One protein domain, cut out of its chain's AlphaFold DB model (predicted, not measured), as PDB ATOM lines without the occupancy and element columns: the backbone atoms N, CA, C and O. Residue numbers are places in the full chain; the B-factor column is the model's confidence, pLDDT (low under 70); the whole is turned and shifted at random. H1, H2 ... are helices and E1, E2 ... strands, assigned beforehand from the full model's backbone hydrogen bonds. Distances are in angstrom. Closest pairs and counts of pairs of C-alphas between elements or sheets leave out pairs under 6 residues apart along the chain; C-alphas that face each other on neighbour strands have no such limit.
ATOM      1  N   PHE A 288     131.229 139.536 204.590       78.62
ATOM      2  CA  PHE A 288     132.609 140.007 204.658       78.62
ATOM      3  C   PHE A 288     133.051 140.601 203.318       78.62
ATOM      4  O   PHE A 288     132.393 140.420 202.292       78.62
ATOM      5  N   LEU A 289     134.161 141.338 203.335       81.69
ATOM      6  CA  LEU A 289     134.776 141.918 202.146       81.69
ATOM      7  C   LEU A 289     136.104 141.204 201.882       81.69
ATOM      8  O   LEU A 289     136.833 140.903 202.821       81.69
ATOM      9  N   THR A 290     136.438 140.939 200.625       83.38
ATOM     10  CA  THR A 290     137.774 140.455 200.249       83.38
ATOM     11  C   THR A 290     138.760 141.617 200.090       83.38
ATOM     12  O   THR A 290     138.363 142.773 199.904       83.38
ATOM     13  N   ILE A 291     140.064 141.332 200.070       78.75
ATOM     14  CA  ILE A 291     141.110 142.321 199.746       78.75
ATOM     15  C   ILE A 291     140.873 142.958 198.371       78.75
ATOM     16  O   ILE A 291     141.022 144.173 198.226       78.75
ATOM     17  N   SER A 292     140.382 142.176 197.408       82.25
ATOM     18  CA  SER A 292     139.975 142.638 196.074       82.25
ATOM     19  C   SER A 292     138.693 143.487 196.051       82.25
ATOM     20  O   SER A 292     138.267 143.916 194.982       82.25
ATOM     21  N   GLY A 293     138.079 143.764 197.206       81.31
ATOM     22  CA  GLY A 293     136.897 144.624 197.320       81.31
ATOM     23  C   GLY A 293     135.585 143.936 196.942       81.31
ATOM     24  O   GLY A 293     134.614 144.614 196.613       81.31
ATOM     25  N   ILE A 294     135.543 142.604 196.977       86.19
ATOM     26  CA  ILE A 294     134.349 141.821 196.660       86.19
ATOM     27  C   ILE A 294     133.565 141.559 197.942       86.19
ATOM     28  O   ILE A 294     134.121 141.071 198.924       86.19
ATOM     29  N   VAL A 295     132.268 141.873 197.933       87.62
ATOM     30  CA  VAL A 295     131.361 141.570 199.049       87.62
ATOM     31  C   VAL A 295     130.888 140.127 198.931       87.62
ATOM     32  O   VAL A 295     130.379 139.717 197.887       87.62
ATOM     33  N   CYS A 296     131.038 139.370 200.010       87.75
ATOM     34  CA  CYS A 296     130.766 137.944 200.058       87.75
ATOM     35  C   CYS A 296     129.861 137.607 201.241       87.75
ATOM     36  O   CYS A 296     130.047 138.124 202.344       87.75
ATOM     37  N   GLN A 297     128.906 136.707 201.019       85.75
ATOM     38  CA  GLN A 297     128.146 136.064 202.079       85.75
ATOM     39  C   GLN A 297     128.832 134.755 202.467       85.75
ATOM     40  O   GLN A 297     128.965 133.853 201.643       85.75
ATOM     41  N   TYR A 298     129.249 134.636 203.720       82.75
ATOM     42  CA  TYR A 298     129.764 133.403 204.295       82.75
ATOM     43  C   TYR A 298     128.744 132.271 204.166       82.75
ATOM     44  O   TYR A 298     127.577 132.429 204.524       82.75
ATOM     45  N   ALA A 299     129.215 131.120 203.696       80.31
ATOM     46  CA  ALA A 299     128.453 129.882 203.655       80.31
ATOM     47  C   ALA A 299     129.015 128.873 204.663       80.31
ATOM     48  O   ALA A 299     128.278 128.370 205.509       80.31
ATOM     49  N   ASN A 300     130.318 128.587 204.582       78.19
ATOM     50  CA  ASN A 300     130.992 127.614 205.437       78.19
ATOM     51  C   ASN A 300     132.506 127.882 205.479       78.19
ATOM     52  O   ASN A 300     133.016 128.702 204.723       78.19
ATOM     53  N   ALA A 301     133.245 127.172 206.321       80.62
ATOM     54  CA  ALA A 301     134.696 127.131 206.275       80.62
ATOM     55  C   ALA A 301     135.206 125.742 206.657       80.62
ATOM     56  O   ALA A 301     134.529 124.982 207.345       80.62
ATOM     57  N   VAL A 302     136.403 125.403 206.195       78.12
ATOM     58  CA  VAL A 302     137.064 124.137 206.517       78.12
ATOM     59  C   VAL A 302     138.477 124.440 206.987       78.12
ATOM     60  O   VAL A 302     139.239 125.116 206.299       78.12
ATOM     61  N   LEU A 303     138.820 123.940 208.175       78.44
ATOM     62  CA  LEU A 303     140.187 123.969 208.680       78.44
ATOM     63  C   LEU A 303     140.986 122.838 208.033       78.44
ATOM     64  O   LEU A 303     140.621 121.669 208.143       78.44
ATOM     65  N   ARG A 304     142.084 123.209 207.386       77.81
ATOM     66  CA  ARG A 304     143.158 122.314 206.959       77.81
ATOM     67  C   ARG A 304     144.283 122.336 207.993       77.81
ATOM     68  O   ARG A 304     144.240 123.100 208.951       77.81
ATOM     69  N   GLU A 305     145.308 121.518 207.778       73.75
ATOM     70  CA  GLU A 305     146.454 121.382 208.692       73.75
ATOM     71  C   GLU A 305     147.119 122.723 209.048       73.75
ATOM     72  O   GLU A 305     147.550 122.908 210.183       73.75
ATOM     73  N   THR A 306     147.164 123.676 208.108       76.56
ATOM     74  CA  THR A 306     147.837 124.975 208.292       76.56
ATOM     75  C   THR A 306     147.036 126.186 207.804       76.56
ATOM     76  O   THR A 306     147.495 127.318 207.950       76.56
ATOM     77  N   SER A 307     145.841 125.990 207.239       78.50
ATOM     78  CA  SER A 307     145.036 127.065 206.644       78.50
ATOM     79  C   SER A 307     143.539 126.881 206.889       78.50
ATOM     80  O   SER A 307     143.076 125.800 207.242       78.50
ATOM     81  N   VAL A 308     142.764 127.949 206.692       80.00
ATOM     82  CA  VAL A 308     141.297 127.897 206.692       80.00
ATOM     83  C   VAL A 308     140.802 128.311 205.313       80.00
ATOM     84  O   VAL A 308     141.064 129.433 204.877       80.00
ATOM     85  N   ASP A 309     140.062 127.418 204.664       80.88
ATOM     86  CA  ASP A 309     139.356 127.715 203.421       80.88
ATOM     87  C   ASP A 309     137.958 128.221 203.765       80.88
ATOM     88  O   ASP A 309     137.186 127.516 204.418       80.88
ATOM     89  N   VAL A 310     137.620 129.433 203.330       83.31
ATOM     90  CA  VAL A 310     136.307 130.039 203.561       83.31
ATOM     91  C   VAL A 310     135.473 129.934 202.292       83.31
ATOM     92  O   VAL A 310     135.836 130.445 201.241       83.31
ATOM     93  N   PHE A 311     134.322 129.288 202.390       84.25
ATOM     94  CA  PHE A 311     133.354 129.134 201.315       84.25
ATOM     95  C   PHE A 311     132.300 130.232 201.416       84.25
ATOM     96  O   PHE A 311     131.698 130.435 202.475       84.25
ATOM     97  N   ALA A 312     132.049 130.932 200.315       87.88
ATOM     98  CA  ALA A 312     131.139 132.067 200.301       87.88
ATOM     99  C   ALA A 312     130.399 132.227 198.973       87.88
ATOM    100  O   ALA A 312     130.852 131.751 197.940       87.88
ATOM    101  N   LYS A 313     129.270 132.935 198.994       89.44
ATOM    102  CA  LYS A 313     128.564 133.387 197.791       89.44
ATOM    103  C   LYS A 313     128.913 134.841 197.519       89.44
ATOM    104  O   LYS A 313     128.807 135.687 198.409       89.44
ATOM    105  N   LYS A 314     129.342 135.141 196.298       91.56
ATOM    106  CA  LYS A 314     129.697 136.504 195.893       91.56
ATOM    107  C   LYS A 314     128.438 137.335 195.669       91.56
ATOM    108  O   LYS A 314     127.497 136.873 195.040       91.56
ATOM    109  N   LEU A 315     128.440 138.585 196.108       90.19
ATOM    110  CA  LEU A 315     127.409 139.546 195.740       90.19
ATOM    111  C   LEU A 315     127.730 140.133 194.357       90.19
ATOM    112  O   LEU A 315     128.783 140.745 194.168       90.19
ATOM    113  N   LEU A 316     126.846 139.917 193.378       88.19
ATOM    114  CA  LEU A 316     127.101 140.245 191.970       88.19
ATOM    115  C   LEU A 316     127.112 141.751 191.716       88.19
ATOM    116  O   LEU A 316     127.900 142.241 190.908       88.19
ATOM    117  N   ARG A 317     126.246 142.492 192.412       84.75
ATOM    118  CA  ARG A 317     126.117 143.942 192.269       84.75
ATOM    119  C   ARG A 317     126.218 144.628 193.618       84.75
ATOM    120  O   ARG A 317     125.513 144.310 194.571       84.75
ATOM    121  N   THR A 318     127.101 145.615 193.672       85.00
ATOM    122  CA  THR A 318     127.260 146.500 194.821       85.00
ATOM    123  C   THR A 318     127.289 147.943 194.349       85.00
ATOM    124  O   THR A 318     127.753 148.248 193.250       85.00
ATOM    125  N   ARG A 319     126.774 148.843 195.181       83.31
ATOM    126  CA  ARG A 319     126.853 150.290 194.978       83.31
ATOM    127  C   ARG A 319     127.258 150.983 196.269       83.31
ATOM    128  O   ARG A 319     127.062 150.438 197.356       83.31
ATOM    129  N   ASP A 320     127.798 152.186 196.135       77.62
ATOM    130  CA  ASP A 320     128.110 153.044 197.276       77.62
ATOM    131  C   ASP A 320     126.813 153.347 198.044       77.62
ATOM    132  O   ASP A 320     125.786 153.671 197.440       77.62
ATOM    133  N   ASP A 321     126.853 153.229 199.369       72.62
ATOM    134  CA  ASP A 321     125.685 153.491 200.216       72.62
ATOM    135  C   ASP A 321     125.468 155.002 200.439       72.62
ATOM    136  O   ASP A 321     124.336 155.472 200.536       72.62
ATOM    137  N   PHE A 322     126.557 155.778 200.464       63.69
ATOM    138  CA  PHE A 322     126.576 157.230 200.626       63.69
ATOM    139  C   PHE A 322     127.857 157.870 200.047       63.69
ATOM    140  O   PHE A 322     128.892 157.227 199.864       63.69
ATOM    141  N   LYS A 323     127.801 159.179 199.754       71.50
ATOM    142  CA  LYS A 323     128.936 159.940 199.185       71.50
ATOM    143  C   LYS A 323     129.459 161.087 200.062       71.50
ATOM    144  O   LYS A 323     130.532 161.602 199.774       71.50
ATOM    145  N   TYR A 324     128.747 161.465 201.126       54.00
ATOM    146  CA  TYR A 324     129.083 162.610 201.984       54.00
ATOM    147  C   TYR A 324     129.009 162.244 203.482       54.00
ATOM    148  O   TYR A 324     128.124 161.475 203.878       54.00
ATOM    149  N   PRO A 325     129.895 162.772 204.352       43.69
ATOM    150  CA  PRO A 325     131.073 163.609 204.058       43.69
ATOM    151  C   PRO A 325     132.287 162.826 203.519       43.69
ATOM    152  O   PRO A 325     133.266 163.430 203.102       43.69
ATOM    153  N   PHE A 326     132.219 161.492 203.489       52.72
ATOM    154  CA  PHE A 326     133.219 160.626 202.862       52.72
ATOM    155  C   PHE A 326     132.519 159.629 201.939       52.72
ATOM    156  O   PHE A 326     131.417 159.168 202.244       52.72
ATOM    157  N   ASN A 327     133.170 159.274 200.832       69.31
ATOM    158  CA  ASN A 327     132.674 158.233 199.940       69.31
ATOM    159  C   ASN A 327     132.688 156.868 200.659       69.31
ATOM    160  O   ASN A 327     133.698 156.497 201.263       69.31
ATOM    161  N   SER A 328     131.587 156.109 200.584       72.56
ATOM    162  CA  SER A 328     131.472 154.779 201.194       72.56
ATOM    163  C   SER A 328     132.583 153.799 200.802       72.56
ATOM    164  O   SER A 328     132.931 152.946 201.617       72.56
ATOM    165  N   LYS A 329     133.197 153.948 199.622       68.62
ATOM    166  CA  LYS A 329     134.361 153.163 199.185       68.62
ATOM    167  C   LYS A 329     135.544 153.296 200.135       68.62
ATOM    168  O   LYS A 329     136.177 152.294 200.443       68.62
ATOM    169  N   PHE A 330     135.803 154.495 200.665       67.12
ATOM    170  CA  PHE A 330     136.873 154.699 201.651       67.12
ATOM    171  C   PHE A 330     136.605 153.960 202.962       67.12
ATOM    172  O   PHE A 330     137.531 153.640 203.697       67.12
ATOM    173  N   LEU A 331     135.334 153.690 203.262       58.22
ATOM    174  CA  LEU A 331     134.897 153.042 204.493       58.22
ATOM    175  C   LEU A 331     134.518 151.570 204.283       58.22
ATOM    176  O   LEU A 331     134.034 150.942 205.230       58.22
ATOM    177  N   ASN A 332     134.732 151.021 203.079       72.19
ATOM    178  CA  ASN A 332     134.325 149.668 202.697       72.19
ATOM    179  C   ASN A 332     132.833 149.398 203.010       72.19
ATOM    180  O   ASN A 332     132.477 148.330 203.508       72.19
ATOM    181  N   VAL A 333     131.965 150.394 202.791       71.56
ATOM    182  CA  VAL A 333     130.512 150.267 202.982       71.56
ATOM    183  C   VAL A 333     129.854 150.105 201.618       71.56
ATOM    184  O   VAL A 333     130.017 150.938 200.731       71.56
ATOM    185  N   HIS A 334     129.095 149.030 201.454       79.25
ATOM    186  CA  HIS A 334     128.455 148.688 200.191       79.25
ATOM    187  C   HIS A 334     126.979 148.391 200.432       79.25
ATOM    188  O   HIS A 334     126.623 147.727 201.404       79.25
ATOM    189  N   ARG A 335     126.123 148.854 199.521       78.88
ATOM    190  CA  ARG A 335     124.715 148.468 199.443       78.88
ATOM    191  C   ARG A 335     124.540 147.471 198.299       78.88
ATOM    192  O   ARG A 335     125.040 147.706 197.199       78.88
ATOM    193  N   GLY A 336     123.787 146.406 198.532       83.00
ATOM    194  CA  GLY A 336     123.402 145.442 197.501       83.00
ATOM    195  C   GLY A 336     122.165 144.647 197.909       83.00
ATOM    196  O   GLY A 336     121.662 144.813 199.022       83.00
ATOM    197  N   SER A 337     121.647 143.840 196.988       78.88
ATOM    198  CA  SER A 337     120.447 143.025 197.197       78.88
ATOM    199  C   SER A 337     120.821 141.571 197.459       78.88
ATOM    200  O   SER A 337     121.601 140.992 196.710       78.88
ATOM    201  N   ILE A 338     120.219 140.941 198.471       76.56
ATOM    202  CA  ILE A 338     120.434 139.509 198.746       76.56
ATOM    203  C   ILE A 338     119.978 138.610 197.583       76.56
ATOM    204  O   ILE A 338     120.495 137.510 197.420       76.56
ATOM    205  N   ASN A 339     119.069 139.106 196.739       80.94
ATOM    206  CA  ASN A 339     118.591 138.406 195.545       80.94
ATOM    207  C   ASN A 339     119.610 138.434 194.390       80.94
ATOM    208  O   ASN A 339     119.391 137.789 193.374       80.94
ATOM    209  N   GLU A 340     120.703 139.192 194.521       86.81
ATOM    210  CA  GLU A 340     121.771 139.313 193.520       86.81
ATOM    211  C   GLU A 340     123.043 138.568 193.965       86.81
ATOM    212  O   GLU A 340     124.164 138.984 193.662       86.81
ATOM    213  N   LEU A 341     122.886 137.488 194.731       85.69
ATOM    214  CA  LEU A 341     123.981 136.588 195.075       85.69
ATOM    215  C   LEU A 341     124.282 135.637 193.917       85.69
ATOM    216  O   LEU A 341     123.377 135.107 193.281       85.69
ATOM    217  N   ASP A 342     125.567 135.393 193.691       88.19
ATOM    218  CA  ASP A 342     126.027 134.313 192.831       88.19
ATOM    219  C   ASP A 342     125.543 132.976 193.408       88.19
ATOM    220  O   ASP A 342     125.655 132.708 194.612       88.19
ATOM    221  N   GLU A 343     124.989 132.134 192.543       81.19
ATOM    222  CA  GLU A 343     124.550 130.793 192.913       81.19
ATOM    223  C   GLU A 343     125.745 129.881 193.221       81.19
ATOM    224  O   GLU A 343     125.617 128.926 193.993       81.19
ATOM    225  N   ARG A 344     126.926 130.196 192.671       84.00
ATOM    226  CA  ARG A 344     128.157 129.434 192.868       84.00
ATOM    227  C   ARG A 344     128.844 129.824 194.171       84.00
ATOM    228  O   ARG A 344     129.042 130.997 194.487       84.00
ATOM    229  N   ILE A 345     129.274 128.803 194.907       85.69
ATOM    230  CA  ILE A 345     130.133 128.972 196.076       85.69
ATOM    231  C   ILE A 345     131.574 129.157 195.595       85.69
ATOM    232  O   ILE A 345     132.110 128.313 194.880       85.69
ATOM    233  N   ILE A 346     132.198 130.254 196.011       86.56
ATOM    234  CA  ILE A 346     133.616 130.543 195.805       86.56
ATOM    235  C   ILE A 346     134.421 130.194 197.057       86.56
ATOM    236  O   ILE A 346     133.910 130.264 198.176       86.56
ATOM    237  N   ILE A 347     135.690 129.842 196.856       86.06
ATOM    238  CA  ILE A 347     136.657 129.607 197.931       86.06
ATOM    239  C   ILE A 347     137.495 130.871 198.095       86.06
ATOM    240  O   ILE A 347     138.042 131.393 197.124       86.06
ATOM    241  N   VAL A 348     137.578 131.362 199.323       84.69
ATOM    242  CA  VAL A 348     138.350 132.532 199.726       84.69
ATOM    243  C   VAL A 348     139.333 132.078 200.797       84.69
ATOM    244  O   VAL A 348     138.929 131.499 201.808       84.69
ATOM    245  N   GLY A 349     140.626 132.315 200.582       82.31
ATOM    246  CA  GLY A 349     141.624 132.072 201.618       82.31
ATOM    247  C   GLY A 349     141.404 133.024 202.790       82.31
ATOM    248  O   GLY A 349     141.043 134.183 202.588       82.31
ATOM    249  N   ALA A 350     141.633 132.573 204.024       74.00
ATOM    250  CA  ALA A 350     141.503 133.441 205.199       74.00
ATOM    251  C   ALA A 350     142.378 134.708 205.108       74.00
ATOM    252  O   ALA A 350     141.984 135.765 205.596       74.00
ATOM    253  N   GLN A 351     143.530 134.615 204.441       76.12
ATOM    254  CA  GLN A 351     144.429 135.734 204.157       76.12
ATOM    255  C   GLN A 351     143.867 136.755 203.157       76.12
ATOM    256  O   GLN A 351     144.341 137.883 203.127       76.12
ATOM    257  N   ASP A 352     142.870 136.376 202.354       78.50
ATOM    258  CA  ASP A 352     142.268 137.219 201.314       78.50
ATOM    259  C   ASP A 352     141.020 137.967 201.811       78.50
ATOM    260  O   ASP A 352     140.358 138.677 201.044       78.50
ATOM    261  N   ILE A 353     140.686 137.813 203.094       76.25
ATOM    262  CA  ILE A 353     139.568 138.477 203.761       76.25
ATOM    263  C   ILE A 353     140.076 139.770 204.395       76.25
ATOM    264  O   ILE A 353     141.083 139.778 205.102       76.25
TER     265      ILE A 353
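AT A GLANCE: This is residues 288 to 353 of the 354 residues of an uncharacterized protein of Anopheles minimus (UniProt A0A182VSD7). What is the shape? A small, curved and strongly twisted sheet of three strands, E1, E2 and E3, has a long loop, residues 316 to 340, that runs away from one end of it and folds back, with the short helix H1 in its far half. The turn between E1 and E2 and the tip of this loop make the two ends of the long axis. What is it built of? The printed part has 66 residues, with 30 in named elements, in the order E1, E2, H1, E3; the class is mostly strand, and the sheet's order is E1, E2, E3, all antiparallel. How compact is it? It is only just loose, close to compact, with a radius of gyration of the C-alphas of 13.4 A, and flat, spanning 45 by 25 by 13 A.

HOW THE PARTS SIT: What happens to the first residues? Residues 288 to 289 pair antiparallel with residues 295 to 296 of E1, residues 295 to 303. What comes next to E1? E2, residues 308 to 315, is its antiparallel neighbour at 158 degrees, and the two form a hairpin over a tight link. N 297 and O 313 are 2.8 A apart, and N 311 and O 300 are 2.7 A apart, both within hydrogen-bond range. Where is E3? E3, residues 341 to 349, is the antiparallel neighbour of E2 at 151 degrees, with N 348 and O 310 within hydrogen-bond range at 2.7 A. E1 and E3 are edge strands; their closest C-alphas, those of Ala 299 and Ile 345, are 7.8 A apart. And H1? H1, residues 328 to 331, is not on the sheet and is apart from E1; it is too short for an O i to N i+4 pair, but its 1 O i to N i+3 pair is within range.

IN THESE COORDINATES: Where does E1 run? It starts at C-alpha 295 (131.361, 141.570, 199.049), is 21.9 A long and bends by 70 degrees at residue 299. How long are the next elements? E2 is 21.2 A long and H1 is 5.1 A long. Where does E3 end? It bends by 88 degrees at residue 344 and, 19.4 A from its first C-alpha, ends at C-alpha 349 (141.624, 132.072, 201.618).

THE WHOLE: How large is it? The two C-alphas farthest apart, those of Glu 305 and Tyr 324, are 45.2 A apart, and the printed part has no cut. Which link is long? The link from E2 to H1 is long, with 12 residues; residues 319 to 320 pair antiparallel with residues 334 to 335. Where is confidence low? The mean pLDDT of the printed part is 78.7; residue 322, residues 324 to 327 and residues 329 to 331 are under 70.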